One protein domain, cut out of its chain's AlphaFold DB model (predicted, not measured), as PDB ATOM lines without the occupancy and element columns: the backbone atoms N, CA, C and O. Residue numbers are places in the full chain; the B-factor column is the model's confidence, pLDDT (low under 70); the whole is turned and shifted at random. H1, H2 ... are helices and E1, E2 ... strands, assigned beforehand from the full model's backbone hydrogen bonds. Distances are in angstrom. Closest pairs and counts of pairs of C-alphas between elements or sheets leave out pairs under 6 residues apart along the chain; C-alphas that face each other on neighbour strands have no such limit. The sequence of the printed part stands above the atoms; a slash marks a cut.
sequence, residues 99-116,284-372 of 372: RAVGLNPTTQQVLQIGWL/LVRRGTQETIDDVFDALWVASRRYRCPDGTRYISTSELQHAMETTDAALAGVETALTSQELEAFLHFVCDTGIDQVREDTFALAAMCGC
ATOM      1  N   ARG A  99     -21.811  19.183  22.594       42.12
ATOM      2  CA  ARG A  99     -22.356  18.618  21.345       42.12
ATOM      3  C   ARG A  99     -23.600  17.762  21.575       42.12
ATOM      4  O   ARG A  99     -24.411  17.665  20.667       42.12
ATOM      5  N   ALA A 100     -23.734  17.142  22.749       39.31
ATOM      6  CA  ALA A 100     -24.888  16.313  23.089       39.31
ATOM      7  C   ALA A 100     -26.143  17.140  23.430       39.31
ATOM      8  O   ALA A 100     -27.246  16.621  23.338       39.31
ATOM      9  N   VAL A 101     -25.993  18.433  23.752       41.19
ATOM     10  CA  VAL A 101     -27.101  19.411  23.863       41.19
ATOM     11  C   VAL A 101     -27.310  20.149  22.520       41.19
ATOM     12  O   VAL A 101     -27.761  21.290  22.462       41.19
ATOM     13  N   GLY A 102     -26.889  19.529  21.415       40.09
ATOM     14  CA  GLY A 102     -26.604  20.194  20.146       40.09
ATOM     15  C   GLY A 102     -27.812  20.529  19.272       40.09
ATOM     16  O   GLY A 102     -27.917  19.995  18.170       40.09
ATOM     17  N   LEU A 103     -28.627  21.515  19.662       40.47
ATOM     18  CA  LEU A 103     -29.314  22.332  18.656       40.47
ATOM     19  C   LEU A 103     -28.267  23.175  17.921       40.47
ATOM     20  O   LEU A 103     -27.889  24.259  18.358       40.47
ATOM     21  N   ASN A 104     -27.787  22.660  16.792       46.81
ATOM     22  CA  ASN A 104     -26.853  23.370  15.924       46.81
ATOM     23  C   ASN A 104     -27.326  23.360  14.461       46.81
ATOM     24  O   ASN A 104     -26.615  22.837  13.596       46.81
ATOM     25  N   PRO A 105     -28.531  23.894  14.171       47.88
ATOM     26  CA  PRO A 105     -29.018  23.988  12.808       47.88
ATOM     27  C   PRO A 105     -28.085  24.893  11.996       47.88
ATOM     28  O   PRO A 105     -27.875  26.070  12.301       47.88
ATOM     29  N   THR A 106     -27.531  24.340  10.923       45.56
ATOM     30  CA  THR A 106     -26.863  25.093   9.864       45.56
ATOM     31  C   THR A 106     -27.760  26.229   9.374       45.56
ATOM     32  O   THR A 106     -28.987  26.176   9.458       45.56
ATOM     33  N   THR A 107     -27.169  27.263   8.771       43.78
ATOM     34  CA  THR A 107     -27.948  28.371   8.188       43.78
ATOM     35  C   THR A 107     -28.973  27.884   7.148       43.78
ATOM     36  O   THR A 107     -29.994  28.535   6.955       43.78
ATOM     37  N   GLN A 108     -28.749  26.718   6.530       44.16
ATOM     38  CA  GLN A 108     -29.708  26.088   5.627       44.16
ATOM     39  C   GLN A 108     -30.877  25.433   6.384       44.16
ATOM     40  O   GLN A 108     -32.016  25.671   6.002       44.16
ATOM     41  N   GLN A 109     -30.626  24.730   7.498       46.06
ATOM     42  CA  GLN A 109     -31.676  24.204   8.384       46.06
ATOM     43  C   GLN A 109     -32.518  25.325   9.017       46.06
ATOM     44  O   GLN A 109     -33.738  25.221   9.021       46.06
ATOM     45  N   VAL A 110     -31.916  26.432   9.480       49.94
ATOM     46  CA  VAL A 110     -32.681  27.589  10.005       49.94
ATOM     47  C   VAL A 110     -33.586  28.188   8.920       49.94
ATOM     48  O   VAL A 110     -34.767  28.430   9.160       49.94
ATOM     49  N   LEU A 111     -33.065  28.365   7.699       44.34
ATOM     50  CA  LEU A 111     -33.868  28.822   6.561       44.34
ATOM     51  C   LEU A 111     -34.952  27.810   6.160       44.34
ATOM     52  O   LEU A 111     -36.036  28.230   5.775       44.34
ATOM     53  N   GLN A 112     -34.702  26.503   6.264       45.06
ATOM     54  CA  GLN A 112     -35.681  25.452   5.959       45.06
ATOM     55  C   GLN A 112     -36.774  25.334   7.026       45.06
ATOM     56  O   GLN A 112     -37.933  25.162   6.663       45.06
ATOM     57  N   ILE A 113     -36.444  25.500   8.310       49.34
ATOM     58  CA  ILE A 113     -37.418  25.614   9.404       49.34
ATOM     59  C   ILE A 113     -38.301  26.844   9.164       49.34
ATOM     60  O   ILE A 113     -39.524  26.720   9.140       49.34
ATOM     61  N   GLY A 114     -37.704  28.002   8.859       42.50
ATOM     62  CA  GLY A 114     -38.452  29.196   8.456       42.50
ATOM     63  C   GLY A 114     -39.349  28.946   7.236       42.50
ATOM     64  O   GLY A 114     -40.537  29.257   7.262       42.50
ATOM     65  N   TRP A 115     -38.829  28.316   6.179       43.78
ATOM     66  CA  TRP A 115     -39.613  27.992   4.981       43.78
ATOM     67  C   TRP A 115     -40.718  26.961   5.229       43.78
ATOM     68  O   TRP A 115     -41.755  27.073   4.591       43.78
ATOM     69  N   LEU A 116     -40.569  26.007   6.151       41.34
ATOM     70  CA  LEU A 116     -41.647  25.089   6.549       41.34
ATOM     71  C   LEU A 116     -42.771  25.825   7.293       41.34
ATOM     72  O   LEU A 116     -43.949  25.548   7.067       41.34
ATOM     73  N   LEU A 284     -19.558  25.189  12.204       35.84
ATOM     74  CA  LEU A 284     -19.582  26.524  12.801       35.84
ATOM     75  C   LEU A 284     -20.936  26.745  13.482       35.84
ATOM     76  O   LEU A 284     -21.933  26.982  12.801       35.84
ATOM     77  N   VAL A 285     -20.954  26.692  14.815       44.16
ATOM     78  CA  VAL A 285     -22.099  27.143  15.614       44.16
ATOM     79  C   VAL A 285     -22.204  28.656  15.455       44.16
ATOM     80  O   VAL A 285     -21.306  29.390  15.870       44.16
ATOM     81  N   ARG A 286     -23.289  29.139  14.849       47.97
ATOM     82  CA  ARG A 286     -23.656  30.555  14.943       47.97
ATOM     83  C   ARG A 286     -24.560  30.724  16.149       47.97
ATOM     84  O   ARG A 286     -25.576  30.045  16.246       47.97
ATOM     85  N   ARG A 287     -24.210  31.651  17.042       61.12
ATOM     86  CA  ARG A 287     -25.116  32.083  18.108       61.12
ATOM     87  C   ARG A 287     -26.392  32.622  17.457       61.12
ATOM     88  O   ARG A 287     -26.303  33.539  16.641       61.12
ATOM     89  N   GLY A 288     -27.544  32.049  17.801       68.44
ATOM     90  CA  GLY A 288     -28.834  32.579  17.367       68.44
ATOM     91  C   GLY A 288     -29.001  34.020  17.848       68.44
ATOM     92  O   GLY A 288     -28.601  34.353  18.966       68.44
ATOM     93  N   THR A 289     -29.568  34.890  17.010       81.62
ATOM     94  CA  THR A 289     -30.079  36.173  17.508       81.62
ATOM     95  C   THR A 289     -31.310  35.907  18.368       81.62
ATOM     96  O   THR A 289     -31.959  34.873  18.205       81.62
ATOM     97  N   GLN A 290     -31.659  36.841  19.256       84.12
ATOM     98  CA  GLN A 290     -32.910  36.743  20.011       84.12
ATOM     99  C   GLN A 290     -34.106  36.568  19.058       84.12
ATOM    100  O   GLN A 290     -34.891  35.654  19.245       84.12
ATOM    101  N   GLU A 291     -34.142  37.333  17.962       85.75
ATOM    102  CA  GLU A 291     -35.136  37.206  16.886       85.75
ATOM    103  C   GLU A 291     -35.234  35.770  16.339       85.75
ATOM    104  O   GLU A 291     -36.329  35.251  16.189       85.75
ATOM    105  N   THR A 292     -34.103  35.083  16.117       83.75
ATOM    106  CA  THR A 292     -34.107  33.688  15.630       83.75
ATOM    107  C   THR A 292     -34.674  32.718  16.673       83.75
ATOM    108  O   THR A 292     -35.311  31.730  16.322       83.75
ATOM    109  N   ILE A 293     -34.410  32.966  17.958       86.38
ATOM    110  CA  ILE A 293     -34.903  32.137  19.067       86.38
ATOM    111  C   ILE A 293     -36.412  32.342  19.235       86.38
ATOM    112  O   ILE A 293     -37.146  31.361  19.363       86.38
ATOM    113  N   ASP A 294     -36.861  33.596  19.162       88.69
ATOM    114  CA  ASP A 294     -38.267  33.987  19.208       88.69
ATOM    115  C   ASP A 294     -39.022  33.396  17.998       88.69
ATOM    116  O   ASP A 294     -40.033  32.728  18.193       88.69
ATOM    117  N   ASP A 295     -38.489  33.499  16.770       87.62
ATOM    118  CA  ASP A 295     -39.057  32.895  15.548       87.62
ATOM    119  C   ASP A 295     -39.203  31.362  15.652       87.62
ATOM    120  O   ASP A 295     -40.215  30.789  15.236       87.62
ATOM    121  N   VAL A 296     -38.200  30.672  16.212       89.00
ATOM    122  CA  VAL A 296     -38.238  29.212  16.421       89.00
ATOM    123  C   VAL A 296     -39.256  28.833  17.497       89.00
ATOM    124  O   VAL A 296     -39.989  27.854  17.328       89.00
ATOM    125  N   PHE A 297     -39.349  29.596  18.589       92.06
ATOM    126  CA  PHE A 297     -40.377  29.363  19.598       92.06
ATOM    127  C   PHE A 297     -41.780  29.634  19.039       92.06
ATOM    128  O   PHE A 297     -42.686  28.828  19.250       92.06
ATOM    129  N   ASP A 298     -41.955  30.709  18.269       92.12
ATOM    130  CA  ASP A 298     -43.197  31.052  17.576       92.12
ATOM    131  C   ASP A 298     -43.632  29.933  16.633       92.12
ATOM    132  O   ASP A 298     -44.788  29.520  16.687       92.12
ATOM    133  N   ALA A 299     -42.714  29.386  15.836       87.69
ATOM    134  CA  ALA A 299     -42.953  28.240  14.964       87.69
ATOM    135  C   ALA A 299     -43.477  27.011  15.728       87.69
ATOM    136  O   ALA A 299     -44.537  26.466  15.397       87.69
ATOM    137  N   LEU A 300     -42.761  26.599  16.779       89.94
ATOM    138  CA  LEU A 300     -43.125  25.454  17.616       89.94
ATOM    139  C   LEU A 300     -44.463  25.695  18.336       89.94
ATOM    140  O   LEU A 300     -45.330  24.820  18.364       89.94
ATOM    141  N   TRP A 301     -44.683  26.904  18.857       94.31
ATOM    142  CA  TRP A 301     -45.921  27.290  19.530       94.31
ATOM    143  C   TRP A 301     -47.107  27.348  18.555       94.31
ATOM    144  O   TRP A 301     -48.190  26.868  18.887       94.31
ATOM    145  N   VAL A 302     -46.912  27.855  17.333       91.62
ATOM    146  CA  VAL A 302     -47.912  27.905  16.249       91.62
ATOM    147  C   VAL A 302     -48.350  26.512  15.797       91.62
ATOM    148  O   VAL A 302     -49.535  26.357  15.467       91.62
ATOM    149  N   ALA A 303     -47.425  25.543  15.799       86.69
ATOM    150  CA  ALA A 303     -47.662  24.129  15.503       86.69
ATOM    151  C   ALA A 303     -48.302  23.358  16.678       86.69
ATOM    152  O   ALA A 303     -49.050  22.405  16.452       86.69
ATOM    153  N   SER A 304     -48.045  23.790  17.917       91.06
ATOM    154  CA  SER A 304     -48.688  23.288  19.140       91.06
ATOM    155  C   SER A 304     -50.149  23.752  19.283       91.06
ATOM    156  O   SER A 304     -50.698  24.465  18.438       91.06
ATOM    157  N   ARG A 305     -50.800  23.417  20.407       90.94
ATOM    158  CA  ARG A 305     -52.145  23.924  20.743       90.94
ATOM    159  C   ARG A 305     -52.186  25.370  21.251       90.94
ATOM    160  O   ARG A 305     -53.265  25.843  21.614       90.94
ATOM    161  N   ARG A 306     -51.062  26.096  21.213       94.00
ATOM    162  CA  ARG A 306     -50.961  27.545  21.488       94.00
ATOM    163  C   ARG A 306     -51.391  27.942  22.902       94.00
ATOM    164  O   ARG A 306     -52.088  28.941  23.100       94.00
ATOM    165  N   TYR A 307     -50.984  27.162  23.898       94.44
ATOM    166  CA  TYR A 307     -51.338  27.438  25.287       94.44
ATOM    167  C   TYR A 307     -50.668  28.710  25.833       94.44
ATOM    168  O   TYR A 307     -49.640  29.180  25.332       94.44
ATOM    169  N   ARG A 308     -51.281  29.266  26.884       96.88
ATOM    170  CA  ARG A 308     -50.776  30.394  27.671       96.88
ATOM    171  C   ARG A 308     -51.011  30.143  29.154       96.88
ATOM    172  O   ARG A 308     -52.072  29.649  29.537       96.88
ATOM    173  N   CYS A 309     -50.028  30.492  29.970       92.12
ATOM    174  CA  CYS A 309     -50.126  30.509  31.421       92.12
ATOM    175  C   CYS A 309     -51.045  31.669  31.890       92.12
ATOM    176  O   CYS A 309     -51.337  32.583  31.111       92.12
ATOM    177  N   PRO A 310     -51.517  31.672  33.156       94.81
ATOM    178  CA  PRO A 310     -52.382  32.737  33.688       94.81
ATOM    179  C   PRO A 310     -51.739  34.134  33.743       94.81
ATOM    180  O   PRO A 310     -52.454  35.128  33.825       94.81
ATOM    181  N   ASP A 311     -50.407  34.206  33.706       93.62
ATOM    182  CA  ASP A 311     -49.604  35.432  33.583       93.62
ATOM    183  C   ASP A 311     -49.576  35.999  32.143       93.62
ATOM    184  O   ASP A 311     -49.152  37.133  31.936       93.62
ATOM    185  N   GLY A 312     -50.053  35.231  31.157       95.69
ATOM    186  CA  GLY A 312     -50.030  35.551  29.729       95.69
ATOM    187  C   GLY A 312     -48.865  34.929  28.950       95.69
ATOM    188  O   GLY A 312     -48.927  34.920  27.718       95.69
ATOM    189  N   THR A 313     -47.857  34.374  29.634       94.69
ATOM    190  CA  THR A 313     -46.658  33.767  29.032       94.69
ATOM    191  C   THR A 313     -47.035  32.541  28.204       94.69
ATOM    192  O   THR A 313     -47.875  31.732  28.615       94.69
ATOM    193  N   ARG A 314     -46.442  32.382  27.018       96.88
ATOM    194  CA  ARG A 314     -46.707  31.228  26.152       96.88
ATOM    195  C   ARG A 314     -45.967  29.991  26.657       96.88
ATOM    196  O   ARG A 314     -44.876  30.090  27.213       96.88
ATOM    197  N   TYR A 315     -46.556  28.819  26.445       96.06
ATOM    198  CA  TYR A 315     -45.890  27.550  26.725       96.06
ATOM    199  C   TYR A 315     -46.311  26.454  25.746       96.06
ATOM    200  O   TYR A 315     -47.369  26.530  25.115       96.06
ATOM    201  N   ILE A 316     -45.474  25.426  25.655       96.50
ATOM    202  CA  ILE A 316     -45.686  24.202  24.879       96.50
ATOM    203  C   ILE A 316     -45.602  23.030  25.864       96.50
ATOM    204  O   ILE A 316     -44.720  23.028  26.722       96.50
ATOM    205  N   SER A 317     -46.510  22.050  25.808       95.81
ATOM    206  CA  SER A 317     -46.365  20.857  26.660       95.81
ATOM    207  C   SER A 317     -45.230  19.969  26.154       95.81
ATOM    208  O   SER A 317     -45.004  19.885  24.946       95.81
ATOM    209  N   THR A 318     -44.549  19.259  27.054       93.81
ATOM    210  CA  THR A 318     -43.464  18.317  26.701       93.81
ATOM    211  C   THR A 318     -43.881  17.332  25.617       93.81
ATOM    212  O   THR A 318     -43.176  17.159  24.628       93.81
ATOM    213  N   SER A 319     -45.081  16.769  25.747       93.88
ATOM    214  CA  SER A 319     -45.685  15.855  24.773       93.88
ATOM    215  C   SER A 319     -45.968  16.478  23.399       93.88
ATOM    216  O   SER A 319     -45.858  15.787  22.389       93.88
ATOM    217  N   GLU A 320     -46.324  17.766  23.329       93.31
ATOM    218  CA  GLU A 320     -46.558  18.459  22.052       93.31
ATOM    219  C   GLU A 320     -45.235  18.853  21.389       93.31
ATOM    220  O   GLU A 320     -45.113  18.725  20.172       93.31
ATOM    221  N   LEU A 321     -44.230  19.253  22.176       91.19
ATOM    222  CA  LEU A 321     -42.883  19.527  21.676       91.19
ATOM    223  C   LEU A 321     -42.213  18.252  21.149       91.19
ATOM    224  O   LEU A 321     -41.711  18.254  20.028       91.19
ATOM    225  N   GLN A 322     -42.278  17.149  21.903       91.88
ATOM    226  CA  GLN A 322     -41.768  15.846  21.473       91.88
ATOM    227  C   GLN A 322     -42.409  15.412  20.145       91.88
ATOM    228  O   GLN A 322     -41.703  15.143  19.177       91.88
ATOM    229  N   HIS A 323     -43.746  15.435  20.063       90.00
ATOM    230  CA  HIS A 323     -44.474  15.088  18.841       90.00
ATOM    231  C   HIS A 323     -44.109  16.007  17.661       90.00
ATOM    232  O   HIS A 323     -44.030  15.546  16.521       90.00
ATOM    233  N   ALA A 324     -43.901  17.308  17.893       87.00
ATOM    234  CA  ALA A 324     -43.498  18.247  16.846       87.00
ATOM    235  C   ALA A 324     -42.109  17.909  16.275       87.00
ATOM    236  O   ALA A 324     -41.936  17.927  15.053       87.00
ATOM    237  N   MET A 325     -41.147  17.540  17.126       85.38
ATOM    238  CA  MET A 325     -39.811  17.121  16.684       85.38
ATOM    239  C   MET A 325     -39.856  15.780  15.939       85.38
ATOM    240  O   MET A 325     -39.386  15.709  14.807       85.38
ATOM    241  N   GLU A 326     -40.538  14.767  16.482       85.38
ATOM    242  CA  GLU A 326     -40.720  13.459  15.824       85.38
ATOM    243  C   GLU A 326     -41.416  13.576  14.450       85.38
ATOM    244  O   GLU A 326     -41.040  12.903  13.488       85.38
ATOM    245  N   THR A 327     -42.405  14.469  14.324       81.75
ATOM    246  CA  THR A 327     -43.093  14.741  13.045       81.75
ATOM    247  C   THR A 327     -42.168  15.425  12.034       81.75
ATOM    248  O   THR A 327     -42.253  15.153  10.836       81.75
ATOM    249  N   THR A 328     -41.281  16.305  12.504       72.69
ATOM    250  CA  THR A 328     -40.329  17.034  11.654       72.69
ATOM    251  C   THR A 328     -39.245  16.094  11.127       72.69
ATOM    252  O   THR A 328     -38.976  16.086   9.927       72.69
ATOM    253  N   ASP A 329     -38.709  15.222  11.982       67.56
ATOM    254  CA  ASP A 329     -37.735  14.195  11.597       67.56
ATOM    255  C   ASP A 329     -38.306  13.217  10.557       67.56
ATOM    256  O   ASP A 329     -37.639  12.880   9.576       67.56
ATOM    257  N   ALA A 330     -39.575  12.817  10.703       68.81
ATOM    258  CA  ALA A 330     -40.262  11.981   9.718       68.81
ATOM    259  C   ALA A 330     -40.436  12.677   8.351       68.81
ATOM    260  O   ALA A 330     -40.387  12.013   7.314       68.81
ATOM    261  N   ALA A 331     -40.614  14.003   8.330       65.38
ATOM    262  CA  ALA A 331     -40.732  14.791   7.101       65.38
ATOM    263  C   ALA A 331     -39.378  15.053   6.406       65.38
ATOM    264  O   ALA A 331     -39.351  15.304   5.201       65.38
ATOM    265  N   LEU A 332     -38.264  14.979   7.143       59.25
ATOM    266  CA  LEU A 332     -36.900  15.238   6.657       59.25
ATOM    267  C   LEU A 332     -36.089  13.961   6.357       59.25
ATOM    268  O   LEU A 332     -34.900  14.042   6.023       59.25
ATOM    269  N   ALA A 333     -36.728  12.789   6.437       55.84
ATOM    270  CA  ALA A 333     -36.125  11.477   6.223       55.84
ATOM    271  C   ALA A 333     -35.439  11.352   4.843       55.84
ATOM    272  O   ALA A 333     -36.069  11.041   3.833       55.84
ATOM    273  N   GLY A 334     -34.121  11.575   4.817       56.19
ATOM    274  CA  GLY A 334     -33.282  11.501   3.616       56.19
ATOM    275  C   GLY A 334     -32.264  12.635   3.462       56.19
ATOM    276  O   GLY A 334     -31.311  12.468   2.705       56.19
ATOM    277  N   VAL A 335     -32.425  13.757   4.176       50.84
ATOM    278  CA  VAL A 335     -31.468  14.886   4.136       50.84
ATOM    279  C   VAL A 335     -30.494  14.841   5.315       50.84
ATOM    280  O   VAL A 335     -29.294  15.026   5.124       50.84
ATOM    281  N   GLU A 336     -30.989  14.540   6.517       54.00
ATOM    282  CA  GLU A 336     -30.193  14.445   7.746       54.00
ATOM    283  C   GLU A 336     -30.618  13.256   8.621       54.00
ATOM    284  O   GLU A 336     -31.541  12.509   8.294       54.00
ATOM    285  N   THR A 337     -29.881  13.043   9.713       68.25
ATOM    286  CA  THR A 337     -30.173  11.984  10.689       68.25
ATOM    287  C   THR A 337     -31.142  12.537  11.728       68.25
ATOM    288  O   THR A 337     -30.835  13.556  12.341       68.25
ATOM    289  N   ALA A 338     -32.284  11.871  11.911       73.75
ATOM    290  CA  ALA A 338     -33.250  12.182  12.966       73.75
ATOM    291  C   ALA A 338     -32.594  12.165  14.356       73.75
ATOM    292  O   ALA A 338     -31.633  11.416  14.575       73.75
ATOM    293  N   LEU A 339     -33.138  12.940  15.297       74.19
ATOM    294  CA  LEU A 339     -32.688  12.911  16.685       74.19
ATOM    295  C   LEU A 339     -32.926  11.520  17.273       74.19
ATOM    296  O   LEU A 339     -34.009  10.939  17.156       74.19
ATOM    297  N   THR A 340     -31.920  10.973  17.951       83.19
ATOM    298  CA  THR A 340     -32.138   9.758  18.737       83.19
ATOM    299  C   THR A 340     -33.059  10.069  19.916       83.19
ATOM    300  O   THR A 340     -33.058  11.176  20.452       83.19
ATOM    301  N   SER A 341     -33.816   9.075  20.391       81.50
ATOM    302  CA  SER A 341     -34.700   9.256  21.554       81.50
ATOM    303  C   SER A 341     -33.952   9.768  22.795       81.50
ATOM    304  O   SER A 341     -34.531  10.500  23.587       81.50
ATOM    305  N   GLN A 342     -32.662   9.440  22.931       80.25
ATOM    306  CA  GLN A 342     -31.800   9.927  24.011       80.25
ATOM    307  C   GLN A 342     -31.423  11.410  23.846       80.25
ATOM    308  O   GLN A 342     -31.378  12.139  24.833       80.25
ATOM    309  N   GLU A 343     -31.153  11.872  22.621       79.75
ATOM    310  CA  GLU A 343     -30.897  13.294  22.340       79.75
ATOM    311  C   GLU A 343     -32.173  14.123  22.508       79.75
ATOM    312  O   GLU A 343     -32.119  15.216  23.067       79.75
ATOM    313  N   LEU A 344     -33.328  13.582  22.105       83.69
ATOM    314  CA  LEU A 344     -34.630  14.212  22.313       83.69
ATOM    315  C   LEU A 344     -34.982  14.308  23.808       83.69
ATOM    316  O   LEU A 344     -35.390  15.371  24.267       83.69
ATOM    317  N   GLU A 345     -34.756  13.248  24.591       84.94
ATOM    318  CA  GLU A 345     -34.927  13.263  26.052       84.94
ATOM    319  C   GLU A 345     -33.976  14.265  26.730       84.94
ATOM    320  O   GLU A 345     -34.407  15.050  27.576       84.94
ATOM    321  N   ALA A 346     -32.701  14.302  26.325       83.00
ATOM    322  CA  ALA A 346     -31.722  15.258  26.844       83.00
ATOM    323  C   ALA A 346     -32.074  16.713  26.485       83.00
ATOM    324  O   ALA A 346     -31.949  17.601  27.330       83.00
ATOM    325  N   PHE A 347     -32.550  16.958  25.260       83.56
ATOM    326  CA  PHE A 347     -33.040  18.264  24.829       83.56
ATOM    327  C   PHE A 347     -34.264  18.695  25.641       83.56
ATOM    328  O   PHE A 347     -34.266  19.794  26.193       83.56
ATOM    329  N   LEU A 348     -35.270  17.823  25.782       86.38
ATOM    330  CA  LEU A 348     -36.461  18.098  26.585       86.38
ATOM    331  C   LEU A 348     -36.078  18.401  28.039       86.38
ATOM    332  O   LEU A 348     -36.489  19.434  28.558       86.38
ATOM    333  N   HIS A 349     -35.220  17.594  28.671       85.62
ATOM    334  CA  HIS A 349     -34.716  17.873  30.022       85.62
ATOM    335  C   HIS A 349     -33.973  19.223  30.113       85.62
ATOM    336  O   HIS A 349     -33.977  19.855  31.168       85.62
ATOM    337  N   PHE A 350     -33.325  19.684  29.040       85.19
ATOM    338  CA  PHE A 350     -32.625  20.970  29.023       85.19
ATOM    339  C   PHE A 350     -33.567  22.181  28.893       85.19
ATOM    340  O   PHE A 350     -33.298  23.215  29.501       85.19
ATOM    341  N   VAL A 351     -34.666  22.070  28.135       87.06
ATOM    342  CA  VAL A 351     -35.627  23.179  27.937       87.06
ATOM    343  C   VAL A 351     -36.813  23.182  28.910       87.06
ATOM    344  O   VAL A 351     -37.536  24.176  28.981       87.06
ATOM    345  N   CYS A 352     -37.043  22.098  29.653       88.56
ATOM    346  CA  CYS A 352     -38.120  22.025  30.644       88.56
ATOM    347  C   CYS A 352     -37.739  22.676  31.970       88.56
ATOM    348  O   CYS A 352     -36.633  22.495  32.480       88.56
ATOM    349  N   ASP A 353     -38.702  23.366  32.580       77.75
ATOM    350  CA  ASP A 353     -38.575  23.796  33.969       77.75
ATOM    351  C   ASP A 353     -38.713  22.583  34.908       77.75
ATOM    352  O   ASP A 353     -39.486  21.651  34.657       77.75
ATOM    353  N   THR A 354     -37.932  22.554  35.987       76.38
ATOM    354  CA  THR A 354     -37.755  21.348  36.803       76.38
ATOM    355  C   THR A 354     -39.061  20.904  37.465       76.38
ATOM    356  O   THR A 354     -39.544  21.529  38.408       76.38
ATOM    357  N   GLY A 355     -39.606  19.774  37.003       76.06
ATOM    358  CA  GLY A 355     -40.825  19.169  37.547       76.06
ATOM    359  C   GLY A 355     -42.136  19.649  36.914       76.06
ATOM    360  O   GLY A 355     -43.196  19.357  37.468       76.06
ATOM    361  N   ILE A 356     -42.093  20.355  35.777       82.62
ATOM    362  CA  ILE A 356     -43.287  20.763  35.025       82.62
ATOM    363  C   ILE A 356     -43.197  20.230  33.588       82.62
ATOM    364  O   ILE A 356     -42.234  20.501  32.880       82.62
ATOM    365  N   ASP A 357     -44.245  19.541  33.123       92.31
ATOM    366  CA  ASP A 357     -44.402  19.042  31.740       92.31
ATOM    367  C   ASP A 357     -44.683  20.167  30.711       92.31
ATOM    368  O   ASP A 357     -45.516  20.037  29.807       92.31
ATOM    369  N   GLN A 358     -44.040  21.325  30.878       94.00
ATOM    370  CA  GLN A 358     -44.256  22.534  30.088       94.00
ATOM    371  C   GLN A 358     -42.938  23.277  29.861       94.00
ATOM    372  O   GLN A 358     -42.203  23.587  30.797       94.00
ATOM    373  N   VAL A 359     -42.696  23.631  28.605       94.62
ATOM    374  CA  VAL A 359     -41.620  24.518  28.169       94.62
ATOM    375  C   VAL A 359     -42.224  25.908  27.999       94.62
ATOM    376  O   VAL A 359     -43.005  26.138  27.072       94.62
ATOM    377  N   ARG A 360     -41.924  26.818  28.932       94.69
ATOM    378  CA  ARG A 360     -42.344  28.228  28.862       94.69
ATOM    379  C   ARG A 360     -41.409  29.008  27.934       94.69
ATOM    380  O   ARG A 360     -40.240  28.666  27.790       94.69
ATOM    381  N   GLU A 361     -41.945  30.051  27.310       94.25
ATOM    382  CA  GLU A 361     -41.243  30.949  26.382       94.25
ATOM    383  C   GLU A 361     -39.956  31.546  26.975       94.25
ATOM    384  O   GLU A 361     -38.900  31.517  26.346       94.25
ATOM    385  N   ASP A 362     -40.022  32.012  28.223       93.38
ATOM    386  CA  ASP A 362     -38.885  32.563  28.960       93.38
ATOM    387  C   ASP A 362     -37.831  31.498  29.299       93.38
ATOM    388  O   ASP A 362     -36.638  31.739  29.107       93.38
ATOM    389  N   THR A 363     -38.248  30.301  29.725       90.75
ATOM    390  CA  THR A 363     -37.342  29.160  29.957       90.75
ATOM    391  C   THR A 363     -36.653  28.713  28.664       90.75
ATOM    392  O   THR A 363     -35.443  28.487  28.667       90.75
ATOM    393  N   PHE A 364     -37.382  28.638  27.547       89.75
ATOM    394  CA  PHE A 364     -36.831  28.272  26.238       89.75
ATOM    395  C   PHE A 364     -35.803  29.297  25.748       89.75
ATOM    396  O   PHE A 364     -34.690  28.925  25.368       89.75
ATOM    397  N   ALA A 365     -36.138  30.589  25.818       87.69
ATOM    398  CA  ALA A 365     -35.227  31.664  25.444       87.69
ATOM    399  C   ALA A 365     -33.973  31.684  26.333       87.69
ATOM    400  O   ALA A 365     -32.858  31.834  25.827       87.69
ATOM    401  N   LEU A 366     -34.124  31.468  27.646       85.62
ATOM    402  CA  LEU A 366     -33.005  31.363  28.583       85.62
ATOM    403  C   LEU A 366     -32.105  30.162  28.259       85.62
ATOM    404  O   LEU A 366     -30.886  30.323  28.208       85.62
ATOM    405  N   ALA A 367     -32.684  28.985  28.007       83.75
ATOM    406  CA  ALA A 367     -31.953  27.769  27.658       83.75
ATOM    407  C   ALA A 367     -31.149  27.950  26.356       83.75
ATOM    408  O   ALA A 367     -29.946  27.680  26.327       83.75
ATOM    409  N   ALA A 368     -31.773  28.505  25.312       80.25
ATOM    410  CA  ALA A 368     -31.118  28.803  24.038       80.25
ATOM    411  C   ALA A 368     -30.013  29.875  24.158       80.25
ATOM    412  O   ALA A 368     -28.989  29.792  23.480       80.25
ATOM    413  N   MET A 369     -30.183  30.869  25.039       75.62
ATOM    414  CA  MET A 369     -29.210  31.950  25.260       75.62
ATOM    415  C   MET A 369     -28.043  31.570  26.184       75.62
ATOM    416  O   MET A 369     -26.965  32.148  26.036       75.62
ATOM    417  N   CYS A 370     -28.255  30.653  27.136       69.69
ATOM    418  CA  CYS A 370     -27.264  30.256  28.149       69.69
ATOM    419  C   CYS A 370     -26.544  28.934  27.837       69.69
ATOM    420  O   CYS A 370     -25.534  28.640  28.471       69.69
ATOM    421  N   GLY A 371     -27.037  28.135  26.885       54.59
ATOM    422  CA  GLY A 371     -26.399  26.889  26.436       54.59
ATOM    423  C   GLY A 371     -25.214  27.062  25.470       54.59
ATOM    424  O   GLY A 371     -24.758  26.064  24.914       54.59
ATOM    425  N   CYS A 372     -24.752  28.297  25.240       41.50
ATOM    426  CA  CYS A 372     -23.720  28.679  24.263       41.50
ATOM    427  C   CYS A 372     -22.461  29.251  24.935       41.50
ATOM    428  O   CYS A 372     -22.610  30.237  25.692       41.50
TER     429      CYS A 372
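This is residues 99 to 116 and 284 to 372 of the 372 residues of an uncharacterized protein of Trypanosoma theileri (UniProt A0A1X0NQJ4). Four crossed helices, H2, H3, H4 and H5, gather at a short ribbon of two antiparallel strands, E1 and E2, while H1 lies beyond H2 from the ribbon. The printed part has 107 residues, with five named helices and two named strands in the order H1 H2 E1 H3 H4 E2 H5; the class is mostly helix. It is compact, with a radius of gyration of the C-alphas of 13.4 A, and elongated, spanning 41 by 26 by 26 A.

H1, residues 107 to 116, only just touches H2, residues 290 to 303, with 3 pairs of C-alphas within 8 A, the closest Ile 113 and Val 296 at 7.9 A. H2, the hub, only just touches H3, residues 318 to 331, also with 3 pairs, about perpendicular at 89 degrees; the closest C-alphas are Leu 300 and Leu 321, 7.2 A apart. H2 touches H5, residues 361 to 370, at a steep tilt of 42 degrees, opposite ways; the closest C-alphas, Ile 293 and Ala 365, are 6.4 A apart. H4, residues 341 to 351, touches H5 at Val 351 and Phe 364, C-alphas 5.5 A apart. Between antiparallel E1, residues 314 to 317, and E2, residues 358 to 360, N 316 and O 359 are within hydrogen-bond range at 2.9 A. In H1 to H5 every O i to N i+4 pair is within range.

H1 begins at C-alpha 107 (-27.948, 28.371, 8.188). H2 measures 19.9 A and H3 20.1 A. H5 ends at C-alpha 370 (-27.264, 30.256, 28.149).

The farthest C-alphas, Asp 311 and Gly 334, are 41.7 A apart. Residues 117 to 283 are not printed; C-alphas 116 and 284 are 23.0 A apart. Of the links printed whole, none is long. pLDDT is under 70 at residues 99 to 116, 284 to 288, 329 to 337 and 370 to 372.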